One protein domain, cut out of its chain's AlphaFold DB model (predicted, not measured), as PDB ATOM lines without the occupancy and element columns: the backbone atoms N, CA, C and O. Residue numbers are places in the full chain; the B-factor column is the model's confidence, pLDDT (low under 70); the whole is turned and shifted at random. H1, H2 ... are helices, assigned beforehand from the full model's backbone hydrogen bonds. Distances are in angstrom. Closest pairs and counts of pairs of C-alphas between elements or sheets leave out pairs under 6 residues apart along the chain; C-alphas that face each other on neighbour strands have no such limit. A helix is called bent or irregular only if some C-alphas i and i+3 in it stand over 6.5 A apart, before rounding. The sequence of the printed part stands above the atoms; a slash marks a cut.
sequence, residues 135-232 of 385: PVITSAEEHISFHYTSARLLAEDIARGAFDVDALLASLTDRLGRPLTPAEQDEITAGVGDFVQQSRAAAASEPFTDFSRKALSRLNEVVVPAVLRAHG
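Overview. This is residues 135 to 232 of the 385 residues of an uncharacterized protein of Azospirillum brasilense (UniProt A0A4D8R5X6). Picture a long helical hairpin, H4 and H5 side by side and running opposite ways, with three shorter helices over one side of it. H2 crosses both long helices at the end where H4 turns into H5, H3 is over H4 toward the other end, and little H1 lies between H2 and H3. The printed part has 98 residues with five named helices, H1 to H5 in order, and no named strand; the class is all helix. It is compact, with a radius of gyration of the C-alphas of 12.8 A, and elongated, spanning 38 by 23 by 19 A.

Along the chain. Start at C-alpha 135, at (-38.552, -42.347, -9.250), and go on to H1, residues 140 to 143. H2 follows as residues 151 to 160, 14.5 A from first to last C-alpha, and H3 as residues 165 to 176, 16.4 A. Find C-alpha 182 at (-43.020, -47.531, 6.271); from there H4 runs to residue 205, 34.8 A away. It has a kink of 49 degrees near residue 199 and is irregular, with C-alphas 198 and 201 at 7.5 A. H5, residues 208 to 231, is 35.1 A long and ends at C-alpha 231, at (-29.141, -41.033, 1.089). It has a kink of 29 degrees near residue 225 and is only just irregular, with C-alphas 227 and 230 at 7.0 A.

Arrangement. Look first at H4, the hub, which touches H2, H3 and H5. With H5 it forms a hairpin at a shallow tilt of 16 degrees, opposite ways; their closest C-alphas, of Glu 184 and Ala 226, are 5.5 A apart. H2 touches residues 196 to 204 of H4, about perpendicular at 82 degrees, and the closest C-alphas are those of Ala 159 and Arg 200, at 4.1 A. H2 also touches residues 208 to 212 of H5, about perpendicular at 76 degrees, with C-alphas 152 and 208 closest at 5.4 A. H3 only just touches H4, with 3 pairs of C-alphas within 8 A, closest Val 165 and Thr 189 at 6.6 A; their tilt is steep, 54 degrees, opposite ways. H3 and H5 are near each other. H1 only just touches H3, also with 3 pairs, and the C-alphas of His 143 and Ser 171 are closest at 6.1 A. H1 and H4 are apart. In H2 and H3 every O i to N i+4 pair is within hydrogen-bond range, against 18 of 20 in H4 and 16 of 20 in H5; H1 is too short for such a pair.

Size, cuts and confidence. Look to Ser 205 and His 231 for the two C-alphas farthest apart, 38.5 A. The printed part has no cut. The links H2 to H3, H3 to H4 and H4 to H5 are tight, H1 to H2 is short, and no link is long. The mean pLDDT of the printed part is 96.9, and no printed residue is under 70.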
ATOM      1  N   PRO A 135     -37.338 -41.951  -8.543       96.19
ATOM      2  CA  PRO A 135     -38.552 -42.347  -9.250       96.19
ATOM      3  C   PRO A 135     -39.335 -41.129  -9.774       96.19
ATOM      4  O   PRO A 135     -40.472 -40.879  -9.385       96.19
ATOM      5  N   VAL A 136     -38.740 -40.366 -10.697       95.94
ATOM      6  CA  VAL A 136     -39.352 -39.149 -11.262       95.94
ATOM      7  C   VAL A 136     -40.638 -39.471 -12.028       95.94
ATOM      8  O   VAL A 136     -40.640 -40.291 -12.945       95.94
ATOM      9  N   ILE A 137     -41.728 -38.795 -11.694       96.19
ATOM     10  CA  ILE A 137     -43.047 -38.939 -12.303       96.19
ATOM     11  C   ILE A 137     -43.177 -37.939 -13.461       96.19
ATOM     12  O   ILE A 137     -43.404 -36.750 -13.246       96.19
ATOM     13  N   THR A 138     -43.024 -38.412 -14.701       93.38
ATOM     14  CA  THR A 138     -43.250 -37.614 -15.930       93.38
ATOM     15  C   THR A 138     -44.516 -37.979 -16.715       93.38
ATOM     16  O   THR A 138     -44.878 -37.247 -17.630       93.38
ATOM     17  N   SER A 139     -45.197 -39.076 -16.368       94.56
ATOM     18  CA  SER A 139     -46.394 -39.588 -17.041       94.56
ATOM     19  C   SER A 139     -47.354 -40.136 -15.990       94.56
ATOM     20  O   SER A 139     -46.939 -40.915 -15.136       94.56
ATOM     21  N   ALA A 140     -48.618 -39.710 -16.015       95.75
ATOM     22  CA  ALA A 140     -49.620 -40.214 -15.076       95.75
ATOM     23  C   ALA A 140     -49.961 -41.683 -15.368       95.75
ATOM     24  O   ALA A 140     -50.029 -42.496 -14.452       95.75
ATOM     25  N   GLU A 141     -50.104 -42.019 -16.650       96.00
ATOM     26  CA  GLU A 141     -50.416 -43.372 -17.106       96.00
ATOM     27  C   GLU A 141     -49.307 -44.366 -16.744       96.00
ATOM     28  O   GLU A 141     -49.560 -45.399 -16.133       96.00
ATOM     29  N   GLU A 142     -48.055 -44.031 -17.069       92.81
ATOM     30  CA  GLU A 142     -46.931 -44.968 -16.933       92.81
ATOM     31  C   GLU A 142     -46.353 -45.014 -15.512       92.81
ATOM     32  O   GLU A 142     -45.783 -46.028 -15.113       92.81
ATOM     33  N   HIS A 143     -46.445 -43.920 -14.744       95.94
ATOM     34  CA  HIS A 143     -45.764 -43.798 -13.445       95.94
ATOM     35  C   HIS A 143     -46.694 -43.709 -12.236       95.94
ATOM     36  O   HIS A 143     -46.197 -43.584 -11.116       95.94
ATOM     37  N   ILE A 144     -48.009 -43.722 -12.448       96.25
ATOM     38  CA  ILE A 144     -48.993 -43.732 -11.364       96.25
ATOM     39  C   ILE A 144     -49.938 -44.910 -11.579       96.25
ATOM     40  O   ILE A 144     -49.915 -45.860 -10.807       96.25
ATOM     41  N   SER A 145     -50.744 -44.866 -12.639       95.75
ATOM     42  CA  SER A 145     -51.739 -45.898 -12.928       95.75
ATOM     43  C   SER A 145     -52.183 -45.827 -14.383       95.75
ATOM     44  O   SER A 145     -52.485 -44.738 -14.877       95.75
ATOM     45  N   PHE A 146     -52.363 -46.987 -15.023       94.44
ATOM     46  CA  PHE A 146     -52.978 -47.100 -16.352       94.44
ATOM     47  C   PHE A 146     -54.398 -46.521 -16.410       94.44
ATOM     48  O   PHE A 146     -54.919 -46.288 -17.495       94.44
ATOM     49  N   HIS A 147     -55.034 -46.256 -15.263       95.12
ATOM     50  CA  HIS A 147     -56.283 -45.502 -15.213       95.12
ATOM     51  C   HIS A 147     -56.133 -44.091 -15.812       95.12
ATOM     52  O   HIS A 147     -57.024 -43.608 -16.511       95.12
ATOM     53  N   TYR A 148     -54.986 -43.439 -15.610       96.00
ATOM     54  CA  TYR A 148     -54.742 -42.053 -16.006       96.00
ATOM     55  C   TYR A 148     -54.285 -41.900 -17.465       96.00
ATOM     56  O   TYR A 148     -53.335 -41.174 -17.754       96.00
ATOM     57  N   THR A 149     -55.013 -42.520 -18.400       95.06
ATOM     58  CA  THR A 149     -54.771 -42.453 -19.862       95.06
ATOM     59  C   THR A 149     -54.919 -41.050 -20.464       95.06
ATOM     60  O   THR A 149     -54.592 -40.812 -21.626       95.06
ATOM     61  N   SER A 150     -55.445 -40.083 -19.704       96.06
ATOM     62  CA  SER A 150     -55.560 -38.694 -20.144       96.06
ATOM     63  C   SER A 150     -55.419 -37.702 -18.992       96.06
ATOM     64  O   SER A 150     -55.780 -37.980 -17.848       96.06
ATOM     65  N   ALA A 151     -54.976 -36.488 -19.328       95.88
ATOM     66  CA  ALA A 151     -54.892 -35.358 -18.401       95.88
ATOM     67  C   ALA A 151     -56.238 -35.028 -17.724       95.88
ATOM     68  O   ALA A 151     -56.280 -34.531 -16.601       95.88
ATOM     69  N   ARG A 152     -57.350 -35.314 -18.411       97.44
ATOM     70  CA  ARG A 152     -58.700 -35.093 -17.893       97.44
ATOM     71  C   ARG A 152     -59.012 -36.007 -16.709       97.44
ATOM     72  O   ARG A 152     -59.504 -35.512 -15.707       97.44
ATOM     73  N   LEU A 153     -58.712 -37.303 -16.816       97.56
ATOM     74  CA  LEU A 153     -59.006 -38.268 -15.749       97.56
ATOM     75  C   LEU A 153     -58.242 -37.928 -14.465       97.56
ATOM     76  O   LEU A 153     -58.843 -37.849 -13.400       97.56
ATOM     77  N   LEU A 154     -56.949 -37.606 -14.586       97.81
ATOM     78  CA  LEU A 154     -56.142 -37.160 -13.447       97.81
ATOM     79  C   LEU A 154     -56.736 -35.910 -12.772       97.81
ATOM     80  O   LEU A 154     -56.826 -35.846 -11.546       97.81
ATOM     81  N   ALA A 155     -57.131 -34.910 -13.565       97.62
ATOM     82  CA  ALA A 155     -57.714 -33.677 -13.043       97.62
ATOM     83  C   ALA A 155     -59.072 -33.918 -12.364       97.62
ATOM     84  O   ALA A 155     -59.304 -33.414 -11.267       97.62
ATOM     85  N   GLU A 156     -59.951 -34.712 -12.977       98.06
ATOM     86  CA  GLU A 156     -61.261 -35.043 -12.415       98.06
ATOM     87  C   GLU A 156     -61.143 -35.796 -11.083       98.06
ATOM     88  O   GLU A 156     -61.838 -35.451 -10.125       98.06
ATOM     89  N   ASP A 157     -60.239 -36.771 -10.986       97.88
ATOM     90  CA  ASP A 157     -60.044 -37.529  -9.750       97.88
ATOM     91  C   ASP A 157     -59.455 -36.665  -8.639       97.88
ATOM     92  O   ASP A 157     -59.944 -36.705  -7.508       97.88
ATOM     93  N   ILE A 158     -58.476 -35.804  -8.942       97.88
ATOM     94  CA  ILE A 158     -57.956 -34.861  -7.945       97.88
ATOM     95  C   ILE A 158     -59.046 -33.868  -7.516       97.88
ATOM     96  O   ILE A 158     -59.189 -33.621  -6.320       97.88
ATOM     97  N   ALA A 159     -59.859 -33.350  -8.442       97.75
ATOM     98  CA  ALA A 159     -60.972 -32.453  -8.120       97.75
ATOM     99  C   ALA A 159     -61.990 -33.108  -7.169       97.75
ATOM    100  O   ALA A 159     -62.468 -32.463  -6.233       97.75
ATOM    101  N   ARG A 160     -62.279 -34.402  -7.366       97.75
ATOM    102  CA  ARG A 160     -63.142 -35.209  -6.484       97.75
ATOM    103  C   ARG A 160     -62.448 -35.647  -5.190       97.75
ATOM    104  O   ARG A 160     -63.121 -36.067  -4.254       97.75
ATOM    105  N   GLY A 161     -61.121 -35.543  -5.116       96.88
ATOM    106  CA  GLY A 161     -60.328 -36.058  -4.004       96.88
ATOM    107  C   GLY A 161     -60.154 -37.577  -4.003       96.88
ATOM    108  O   GLY A 161     -59.931 -38.141  -2.939       96.88
ATOM    109  N   ALA A 162     -60.273 -38.214  -5.167       97.00
ATOM    110  CA  ALA A 162     -60.216 -39.657  -5.385       97.00
ATOM    111  C   ALA A 162     -58.910 -40.095  -6.084       97.00
ATOM    112  O   ALA A 162     -58.910 -41.034  -6.870       97.00
ATOM    113  N   PHE A 163     -57.801 -39.385  -5.848       97.75
ATOM    114  CA  PHE A 163     -56.498 -39.751  -6.412       97.75
ATOM    115  C   PHE A 163     -56.018 -41.102  -5.855       97.75
ATOM    116  O   PHE A 163     -56.032 -41.310  -4.641       97.75
ATOM    117  N   ASP A 164     -55.559 -41.987  -6.737       96.69
ATOM    118  CA  ASP A 164     -55.149 -43.354  -6.409       96.69
ATOM    119  C   ASP A 164     -53.718 -43.394  -5.833       96.69
ATOM    120  O   ASP A 164     -52.724 -43.587  -6.542       96.69
ATOM    121  N   VAL A 165     -53.611 -43.145  -4.523       97.88
ATOM    122  CA  VAL A 165     -52.334 -43.181  -3.790       97.88
ATOM    123  C   VAL A 165     -51.759 -44.598  -3.746       97.88
ATOM    124  O   VAL A 165     -50.544 -44.761  -3.856       97.88
ATOM    125  N   ASP A 166     -52.601 -45.624  -3.645       98.06
ATOM    126  CA  ASP A 166     -52.145 -47.012  -3.554       98.06
ATOM    127  C   ASP A 166     -51.475 -47.462  -4.859       98.06
ATOM    128  O   ASP A 166     -50.387 -48.046  -4.829       98.06
ATOM    129  N   ALA A 167     -52.053 -47.115  -6.017       97.75
ATOM    130  CA  ALA A 167     -51.415 -47.369  -7.307       97.75
ATOM    131  C   ALA A 167     -50.093 -46.605  -7.460       97.75
ATOM    132  O   ALA A 167     -49.115 -47.175  -7.955       97.75
ATOM    133  N   LEU A 168     -50.019 -45.358  -6.971       98.38
ATOM    134  CA  LEU A 168     -48.759 -44.613  -6.930       98.38
ATOM    135  C   LEU A 168     -47.696 -45.375  -6.124       98.38
ATOM    136  O   LEU A 168     -46.602 -45.609  -6.634       98.38
ATOM    137  N   LEU A 169     -47.998 -45.790  -4.891       98.56
ATOM    138  CA  LEU A 169     -47.049 -46.503  -4.024       98.56
ATOM    139  C   LEU A 169     -46.601 -47.844  -4.628       98.56
ATOM    140  O   LEU A 169     -45.413 -48.192  -4.567       98.56
ATOM    141  N   ALA A 170     -47.524 -48.577  -5.258       98.12
ATOM    142  CA  ALA A 170     -47.220 -49.815  -5.972       98.12
ATOM    143  C   ALA A 170     -46.287 -49.567  -7.170       98.12
ATOM    144  O   ALA A 170     -45.277 -50.259  -7.322       98.12
ATOM    145  N   SER A 171     -46.570 -48.537  -7.977       97.75
ATOM    146  CA  SER A 171     -45.715 -48.132  -9.098       97.75
ATOM    147  C   SER A 171     -44.317 -47.729  -8.624       97.75
ATOM    148  O   SER A 171     -43.315 -48.155  -9.197       97.75
ATOM    149  N   LEU A 172     -44.210 -46.964  -7.535       98.06
ATOM    150  CA  LEU A 172     -42.918 -46.576  -6.963       98.06
ATOM    151  C   LEU A 172     -42.101 -47.786  -6.501       98.06
ATOM    152  O   LEU A 172     -40.906 -47.847  -6.784       98.06
ATOM    153  N   THR A 173     -42.742 -48.760  -5.855       97.75
ATOM    154  CA  THR A 173     -42.103 -50.015  -5.428       97.75
ATOM    155  C   THR A 173     -41.529 -50.790  -6.618       97.75
ATOM    156  O   THR A 173     -40.357 -51.173  -6.604       97.75
ATOM    157  N   ASP A 174     -42.317 -50.968  -7.686       96.81
ATOM    158  CA  ASP A 174     -41.855 -51.612  -8.924       96.81
ATOM    159  C   ASP A 174     -40.691 -50.840  -9.559       96.81
ATOM    160  O   ASP A 174     -39.669 -51.421  -9.931       96.81
ATOM    161  N   ARG A 175     -40.804 -49.510  -9.638       96.31
ATOM    162  CA  ARG A 175     -39.807 -48.669 -10.306       96.31
ATOM    163  C   ARG A 175     -38.476 -48.589  -9.567       96.31
ATOM    164  O   ARG A 175     -37.433 -48.473 -10.212       96.31
ATOM    165  N   LEU A 176     -38.508 -48.649  -8.238       96.81
ATOM    166  CA  LEU A 176     -37.321 -48.701  -7.386       96.81
ATOM    167  C   LEU A 176     -36.707 -50.104  -7.314       96.81
ATOM    168  O   LEU A 176     -35.566 -50.237  -6.874       96.81
ATOM    169  N   GLY A 177     -37.443 -51.145  -7.716       95.81
ATOM    170  CA  GLY A 177     -37.009 -52.535  -7.574       95.81
ATOM    171  C   GLY A 177     -36.869 -52.980  -6.114       95.81
ATOM    172  O   GLY A 177     -36.161 -53.946  -5.835       95.81
ATOM    173  N   ARG A 178     -37.511 -52.267  -5.180       96.38
ATOM    174  CA  ARG A 178     -37.536 -52.575  -3.745       96.38
ATOM    175  C   ARG A 178     -38.835 -52.079  -3.103       96.38
ATOM    176  O   ARG A 178     -39.381 -51.080  -3.571       96.38
ATOM    177  N   PRO A 179     -39.287 -52.693  -1.997       97.62
ATOM    178  CA  PRO A 179     -40.360 -52.132  -1.186       97.62
ATOM    179  C   PRO A 179     -40.015 -50.728  -0.676       97.62
ATOM    180  O   PRO A 179     -38.867 -50.446  -0.308       97.62
ATOM    181  N   LEU A 180     -41.025 -49.859  -0.624       98.06
ATOM    182  CA  LEU A 180     -40.952 -48.625   0.151       98.06
ATOM    183  C   LEU A 180     -40.939 -48.964   1.646       98.06
ATOM    184  O   LEU A 180     -41.697 -49.820   2.104       98.06
ATOM    185  N   THR A 181     -40.097 -48.284   2.413       98.06
ATOM    186  CA  THR A 181     -40.105 -48.364   3.877       98.06
ATOM    187  C   THR A 181     -41.398 -47.758   4.438       98.06
ATOM    188  O   THR A 181     -41.985 -46.894   3.785       98.06
ATOM    189  N   PRO A 182     -41.836 -48.134   5.655       98.12
ATOM    190  CA  PRO A 182     -43.020 -47.531   6.271       98.12
ATOM    191  C   PRO A 182     -42.941 -46.000   6.343       98.12
ATOM    192  O   PRO A 182     -43.885 -45.319   5.970       98.12
ATOM    193  N   ALA A 183     -41.772 -45.455   6.697       97.38
ATOM    194  CA  ALA A 183     -41.558 -44.010   6.744       97.38
ATOM    195  C   ALA A 183     -41.714 -43.333   5.367       97.38
ATOM    196  O   ALA A 183     -42.311 -42.263   5.281       97.38
ATOM    197  N   GLU A 184     -41.212 -43.952   4.289       98.25
ATOM    198  CA  GLU A 184     -41.418 -43.452   2.921       98.25
ATOM    199  C   GLU A 184     -42.903 -43.490   2.535       98.25
ATOM    200  O   GLU A 184     -43.406 -42.526   1.963       98.25
ATOM    201  N   GLN A 185     -43.609 -44.581   2.850       98.38
ATOM    202  CA  GLN A 185     -45.035 -44.729   2.539       98.38
ATOM    203  C   GLN A 185     -45.881 -43.687   3.275       98.38
ATOM    204  O   GLN A 185     -46.705 -43.024   2.644       98.38
ATOM    205  N   ASP A 186     -45.648 -43.506   4.575       98.25
ATOM    206  CA  ASP A 186     -46.380 -42.551   5.411       98.25
ATOM    207  C   ASP A 186     -46.158 -41.110   4.930       98.25
ATOM    208  O   ASP A 186     -47.119 -40.356   4.755       98.25
ATOM    209  N   GLU A 187     -44.903 -40.729   4.654       97.50
ATOM    210  CA  GLU A 187     -44.558 -39.389   4.165       97.50
ATOM    211  C   GLU A 187     -45.179 -39.109   2.789       97.50
ATOM    212  O   GLU A 187     -45.759 -38.039   2.576       97.50
ATOM    213  N   ILE A 188     -45.109 -40.072   1.861       98.44
ATOM    214  CA  ILE A 188     -45.707 -39.935   0.527       98.44
ATOM    215  C   ILE A 188     -47.229 -39.843   0.635       98.44
ATOM    216  O   ILE A 188     -47.825 -38.958   0.025       98.44
ATOM    217  N   THR A 189     -47.862 -40.706   1.427       98.56
ATOM    218  CA  THR A 189     -49.322 -40.728   1.598       98.56
ATOM    219  C   THR A 189     -49.824 -39.410   2.171       98.56
ATOM    220  O   THR A 189     -50.735 -38.801   1.608       98.56
ATOM    221  N   ALA A 190     -49.193 -38.927   3.243       98.31
ATOM    222  CA  ALA A 190     -49.546 -37.655   3.859       98.31
ATOM    223  C   ALA A 190     -49.334 -36.484   2.885       98.31
ATOM    224  O   ALA A 190     -50.252 -35.700   2.645       98.31
ATOM    225  N   GLY A 191     -48.158 -36.400   2.254       98.00
ATOM    226  CA  GLY A 191     -47.829 -35.303   1.343       98.00
ATOM    227  C   GLY A 191     -48.685 -35.281   0.072       98.00
ATOM    228  O   GLY A 191     -49.050 -34.206  -0.412       98.00
ATOM    229  N   VAL A 192     -49.049 -36.450  -0.466       98.19
ATOM    230  CA  VAL A 192     -49.975 -36.560  -1.602       98.19
ATOM    231  C   VAL A 192     -51.397 -36.207  -1.171       98.19
ATOM    232  O   VAL A 192     -52.069 -35.472  -1.893       98.19
ATOM    233  N   GLY A 193     -51.842 -36.649   0.008       98.19
ATOM    234  CA  GLY A 193     -53.136 -36.270   0.578       98.19
ATOM    235  C   GLY A 193     -53.291 -34.752   0.709       98.19
ATOM    236  O   GLY A 193     -54.267 -34.182   0.210       98.19
ATOM    237  N   ASP A 194     -52.287 -34.086   1.281       98.06
ATOM    238  CA  ASP A 194     -52.236 -32.626   1.405       98.06
ATOM    239  C   ASP A 194     -52.264 -31.938   0.034       98.06
ATOM    240  O   ASP A 194     -53.027 -30.991  -0.187       98.06
ATOM    241  N   PHE A 195     -51.462 -32.427  -0.918       97.56
ATOM    242  CA  PHE A 195     -51.452 -31.918  -2.288       97.56
ATOM    243  C   PHE A 195     -52.833 -32.022  -2.949       97.56
ATOM    244  O   PHE A 195     -53.305 -31.039  -3.532       97.56
ATOM    245  N   VAL A 196     -53.487 -33.181  -2.851       97.88
ATOM    246  CA  VAL A 196     -54.808 -33.428  -3.440       97.88
ATOM    247  C   VAL A 196     -55.836 -32.477  -2.840       97.88
ATOM    248  O   VAL A 196     -56.581 -31.849  -3.591       97.88
ATOM    249  N   GLN A 197     -55.851 -32.303  -1.515       97.94
ATOM    250  CA  GLN A 197     -56.760 -31.365  -0.849       97.94
ATOM    251  C   GLN A 197     -56.548 -29.916  -1.309       97.94
ATOM    252  O   GLN A 197     -57.514 -29.236  -1.655       97.94
ATOM    253  N   GLN A 198     -55.297 -29.455  -1.366       97.62
ATOM    254  CA  GLN A 198     -54.958 -28.086  -1.779       97.62
ATOM    255  C   GLN A 198     -55.258 -27.822  -3.262       97.62
ATOM    256  O   GLN A 198     -55.515 -26.683  -3.654       97.62
ATOM    257  N   SER A 199     -55.244 -28.866  -4.091       97.56
ATOM    258  CA  SER A 199     -55.323 -28.736  -5.549       97.56
ATOM    259  C   SER A 199     -56.722 -28.928  -6.126       97.56
ATOM    260  O   SER A 199     -56.898 -28.686  -7.318       97.56
ATOM    261  N   ARG A 200     -57.731 -29.305  -5.322       97.62
ATOM    262  CA  ARG A 200     -59.092 -29.606  -5.819       97.62
ATOM    263  C   ARG A 200     -59.698 -28.474  -6.652       97.62
ATOM    264  O   ARG A 200     -60.216 -28.710  -7.739       97.62
ATOM    265  N   ALA A 201     -59.610 -27.237  -6.157       96.69
ATOM    266  CA  ALA A 201     -60.176 -26.068  -6.831       96.69
ATOM    267  C   ALA A 201     -59.472 -25.773  -8.167       96.69
ATOM    268  O   ALA A 201     -60.130 -25.507  -9.174       96.69
ATOM    269  N   ALA A 202     -58.140 -25.864  -8.192       96.88
ATOM    270  CA  ALA A 202     -57.355 -25.702  -9.412       96.88
ATOM    271  C   ALA A 202     -57.660 -26.820 -10.421       96.88
ATOM    272  O   ALA A 202     -57.877 -26.537 -11.593       96.88
ATOM    273  N   ALA A 203     -57.775 -28.069  -9.963       96.62
ATOM    274  CA  ALA A 203     -58.087 -29.223 -10.806       96.62
ATOM    275  C   ALA A 203     -59.444 -29.094 -11.520       96.62
ATOM    276  O   ALA A 203     -59.597 -29.552 -12.650       96.62
ATOM    277  N   ALA A 204     -60.416 -28.448 -10.869       95.88
ATOM    278  CA  ALA A 204     -61.752 -28.220 -11.414       95.88
ATOM    279  C   ALA A 204     -61.855 -27.005 -12.356       95.88
ATOM    280  O   ALA A 204     -62.828 -26.904 -13.100       95.88
ATOM    281  N   SER A 205     -60.908 -26.064 -12.297       95.88
ATOM    282  CA  SER A 205     -61.023 -24.762 -12.975       95.88
ATOM    283  C   SER A 205     -59.949 -24.498 -14.030       95.88
ATOM    284  O   SER A 205     -60.204 -23.768 -14.988       95.88
ATOM    285  N   GLU A 206     -58.758 -25.076 -13.886       96.81
ATOM    286  CA  GLU A 206     -57.673 -24.923 -14.850       96.81
ATOM    287  C   GLU A 206     -57.852 -25.837 -16.078       96.81
ATOM    288  O   GLU A 206     -58.449 -26.913 -15.984       96.81
ATOM    289  N   PRO A 207     -57.271 -25.476 -17.240       97.44
ATOM    290  CA  PRO A 207     -57.155 -26.398 -18.366       97.44
ATOM    291  C   PRO A 207     -56.460 -27.704 -17.949       97.44
ATOM    292  O   PRO A 207     -55.361 -27.681 -17.392       97.44
ATOM    293  N   PHE A 208     -57.070 -28.853 -18.259       96.69
ATOM    294  CA  PHE A 208     -56.624 -30.164 -17.759       96.69
ATOM    295  C   PHE A 208     -55.150 -30.482 -18.043       96.69
ATOM    296  O   PHE A 208     -54.466 -31.070 -17.206       96.69
ATOM    297  N   THR A 209     -54.647 -30.093 -19.215       94.75
ATOM    298  CA  THR A 209     -53.250 -30.303 -19.620       94.75
ATOM    299  C   THR A 209     -52.275 -29.470 -18.787       94.75
ATOM    300  O   THR A 209     -51.232 -29.976 -18.366       94.75
ATOM    301  N   ASP A 210     -52.619 -28.212 -18.509       96.12
ATOM    302  CA  ASP A 210     -51.814 -27.314 -17.681       96.12
ATOM    303  C   ASP A 210     -51.796 -27.773 -16.229       96.12
ATOM    304  O   ASP A 210     -50.717 -27.879 -15.637       96.12
ATOM    305  N   PHE A 211     -52.970 -28.123 -15.699       97.50
ATOM    306  CA  PHE A 211     -53.102 -28.676 -14.361       97.50
ATOM    307  C   PHE A 211     -52.290 -29.963 -14.209       97.50
ATOM    308  O   PHE A 211     -51.453 -30.053 -13.316       97.50
ATOM    309  N   SER A 212     -52.466 -30.933 -15.112       96.19
ATOM    310  CA  SER A 212     -51.780 -32.231 -15.033       96.19
ATOM    311  C   SER A 212     -50.265 -32.071 -15.014       96.19
ATOM    312  O   SER A 212     -49.582 -32.668 -14.189       96.19
ATOM    313  N   ARG A 213     -49.712 -31.194 -15.858       95.44
ATOM    314  CA  ARG A 213     -48.274 -30.898 -15.859       95.44
ATOM    315  C   ARG A 213     -47.791 -30.328 -14.519       95.44
ATOM    316  O   ARG A 213     -46.738 -30.741 -14.031       95.44
ATOM    317  N   LYS A 214     -48.542 -29.400 -13.915       96.69
ATOM    318  CA  LYS A 214     -48.231 -28.864 -12.576       96.69
ATOM    319  C   LYS A 214     -48.366 -29.944 -11.500       96.69
ATOM    320  O   LYS A 214     -47.501 -30.029 -10.634       96.69
ATOM    321  N   ALA A 215     -49.396 -30.785 -11.588       97.19
ATOM    322  CA  ALA A 215     -49.656 -31.885 -10.667       97.19
ATOM    323  C   ALA A 215     -48.501 -32.892 -10.656       97.19
ATOM    324  O   ALA A 215     -47.950 -33.158  -9.593       97.19
ATOM    325  N   LEU A 216     -48.045 -33.368 -11.821       97.00
ATOM    326  CA  LEU A 216     -46.891 -34.274 -11.908       97.00
ATOM    327  C   LEU A 216     -45.620 -33.626 -11.341       97.00
ATOM    328  O   LEU A 216     -44.870 -34.262 -10.601       97.00
ATOM    329  N   SER A 217     -45.388 -32.338 -11.620       95.81
ATOM    330  CA  SER A 217     -44.271 -31.609 -11.007       95.81
ATOM    331  C   SER A 217     -44.395 -31.560  -9.484       95.81
ATOM    332  O   SER A 217     -43.394 -31.743  -8.804       95.81
ATOM    333  N   ARG A 218     -45.596 -31.329  -8.946       96.81
ATOM    334  CA  ARG A 218     -45.841 -31.233  -7.503       96.81
ATOM    335  C   ARG A 218     -45.741 -32.583  -6.799       96.81
ATOM    336  O   ARG A 218     -45.194 -32.626  -5.705       96.81
ATOM    337  N   LEU A 219     -46.181 -33.668  -7.436       97.81
ATOM    338  CA  LEU A 219     -45.984 -35.029  -6.934       97.81
ATOM    339  C   LEU A 219     -44.492 -35.358  -6.792       97.81
ATOM    340  O   LEU A 219     -44.088 -35.942  -5.791       97.81
ATOM    341  N   ASN A 220     -43.651 -34.918  -7.735       97.75
ATOM    342  CA  ASN A 220     -42.199 -35.078  -7.604       97.75
ATOM    343  C   ASN A 220     -41.621 -34.335  -6.390       97.75
ATOM    344  O   ASN A 220     -40.681 -34.841  -5.785       97.75
ATOM    345  N   GLU A 221     -42.190 -33.189  -6.000       96.56
ATOM    346  CA  GLU A 221     -41.771 -32.458  -4.789       96.56
ATOM    347  C   GLU A 221     -42.126 -33.177  -3.479       96.56
ATOM    348  O   GLU A 221     -41.654 -32.768  -2.425       96.56
ATOM    349  N   VAL A 222     -42.952 -34.226  -3.534       97.38
ATOM    350  CA  VAL A 222     -43.298 -35.075  -2.383       97.38
ATOM    351  C   VAL A 222     -42.525 -36.390  -2.442       97.38
ATOM    352  O   VAL A 222     -41.842 -36.767  -1.495       97.38
ATOM    353  N   VAL A 223     -42.593 -37.079  -3.581       98.00
ATOM    354  CA  VAL A 223     -42.073 -38.441  -3.734       98.00
ATOM    355  C   VAL A 223     -40.548 -38.489  -3.716       98.00
ATOM    356  O   VAL A 223     -39.964 -39.331  -3.037       98.00
ATOM    357  N   VAL A 224     -39.883 -37.602  -4.461       97.19
ATOM    358  CA  VAL A 224     -38.420 -37.650  -4.600       97.19
ATOM    359  C   VAL A 224     -37.707 -37.392  -3.265       97.19
ATOM    360  O   VAL A 224     -36.845 -38.200  -2.911       97.19
ATOM    361  N   PRO A 225     -38.055 -36.345  -2.488       97.00
ATOM    362  CA  PRO A 225     -37.406 -36.099  -1.202       97.00
ATOM    363  C   PRO A 225     -37.642 -37.219  -0.186       97.00
ATOM    364  O   PRO A 225     -36.728 -37.534   0.576       97.00
ATOM    365  N   ALA A 226     -38.837 -37.824  -0.173       97.69
ATOM    366  CA  ALA A 226     -39.161 -38.928   0.731       97.69
ATOM    367  C   ALA A 226     -38.255 -40.140   0.464       97.69
ATOM    368  O   ALA A 226     -37.594 -40.638   1.374       97.69
ATOM    369  N   VAL A 227     -38.136 -40.547  -0.805       97.19
ATOM    370  CA  VAL A 227     -37.333 -41.712  -1.217       97.19
ATOM    371  C   VAL A 227     -35.829 -41.483  -1.042       97.19
ATOM    372  O   VAL A 227     -35.093 -42.386  -0.650       97.19
ATOM    373  N   LEU A 228     -35.336 -40.276  -1.330       96.81
ATOM    374  CA  LEU A 228     -33.898 -40.001  -1.304       96.81
ATOM    375  C   LEU A 228     -33.366 -39.557   0.067       96.81
ATOM    376  O   LEU A 228     -32.157 -39.372   0.238       96.81
ATOM    377  N   ARG A 229     -34.233 -39.423   1.076       95.12
ATOM    378  CA  ARG A 229     -33.831 -39.024   2.431       95.12
ATOM    379  C   ARG A 229     -32.842 -39.993   3.070       95.12
ATOM    380  O   ARG A 229     -31.928 -39.540   3.754       95.12
ATOM    381  N   ALA A 230     -32.980 -41.291   2.799       91.31
ATOM    382  CA  ALA A 230     -32.054 -42.321   3.275       91.31
ATOM    383  C   ALA A 230     -30.610 -42.104   2.780       91.31
ATOM    384  O   ALA A 230     -29.665 -42.493   3.456       91.31
ATOM    385  N   HIS A 231     -30.441 -41.418   1.646       92.62
ATOM    386  CA  HIS A 231     -29.141 -41.033   1.089       92.62
ATOM    387  C   HIS A 231     -28.687 -39.631   1.539       92.62
ATOM    388  O   HIS A 231     -27.740 -39.075   0.991       92.62
ATOM    389  N   GLY A 232     -29.383 -38.999   2.491       94.12
ATOM    390  CA  GLY A 232     -29.110 -37.619   2.904       94.12
ATOM    391  C   GLY A 232     -29.549 -36.560   1.885       94.12
ATOM    392  O   GLY A 232     -29.168 -35.393   2.009       94.12
TER     393      GLY A 232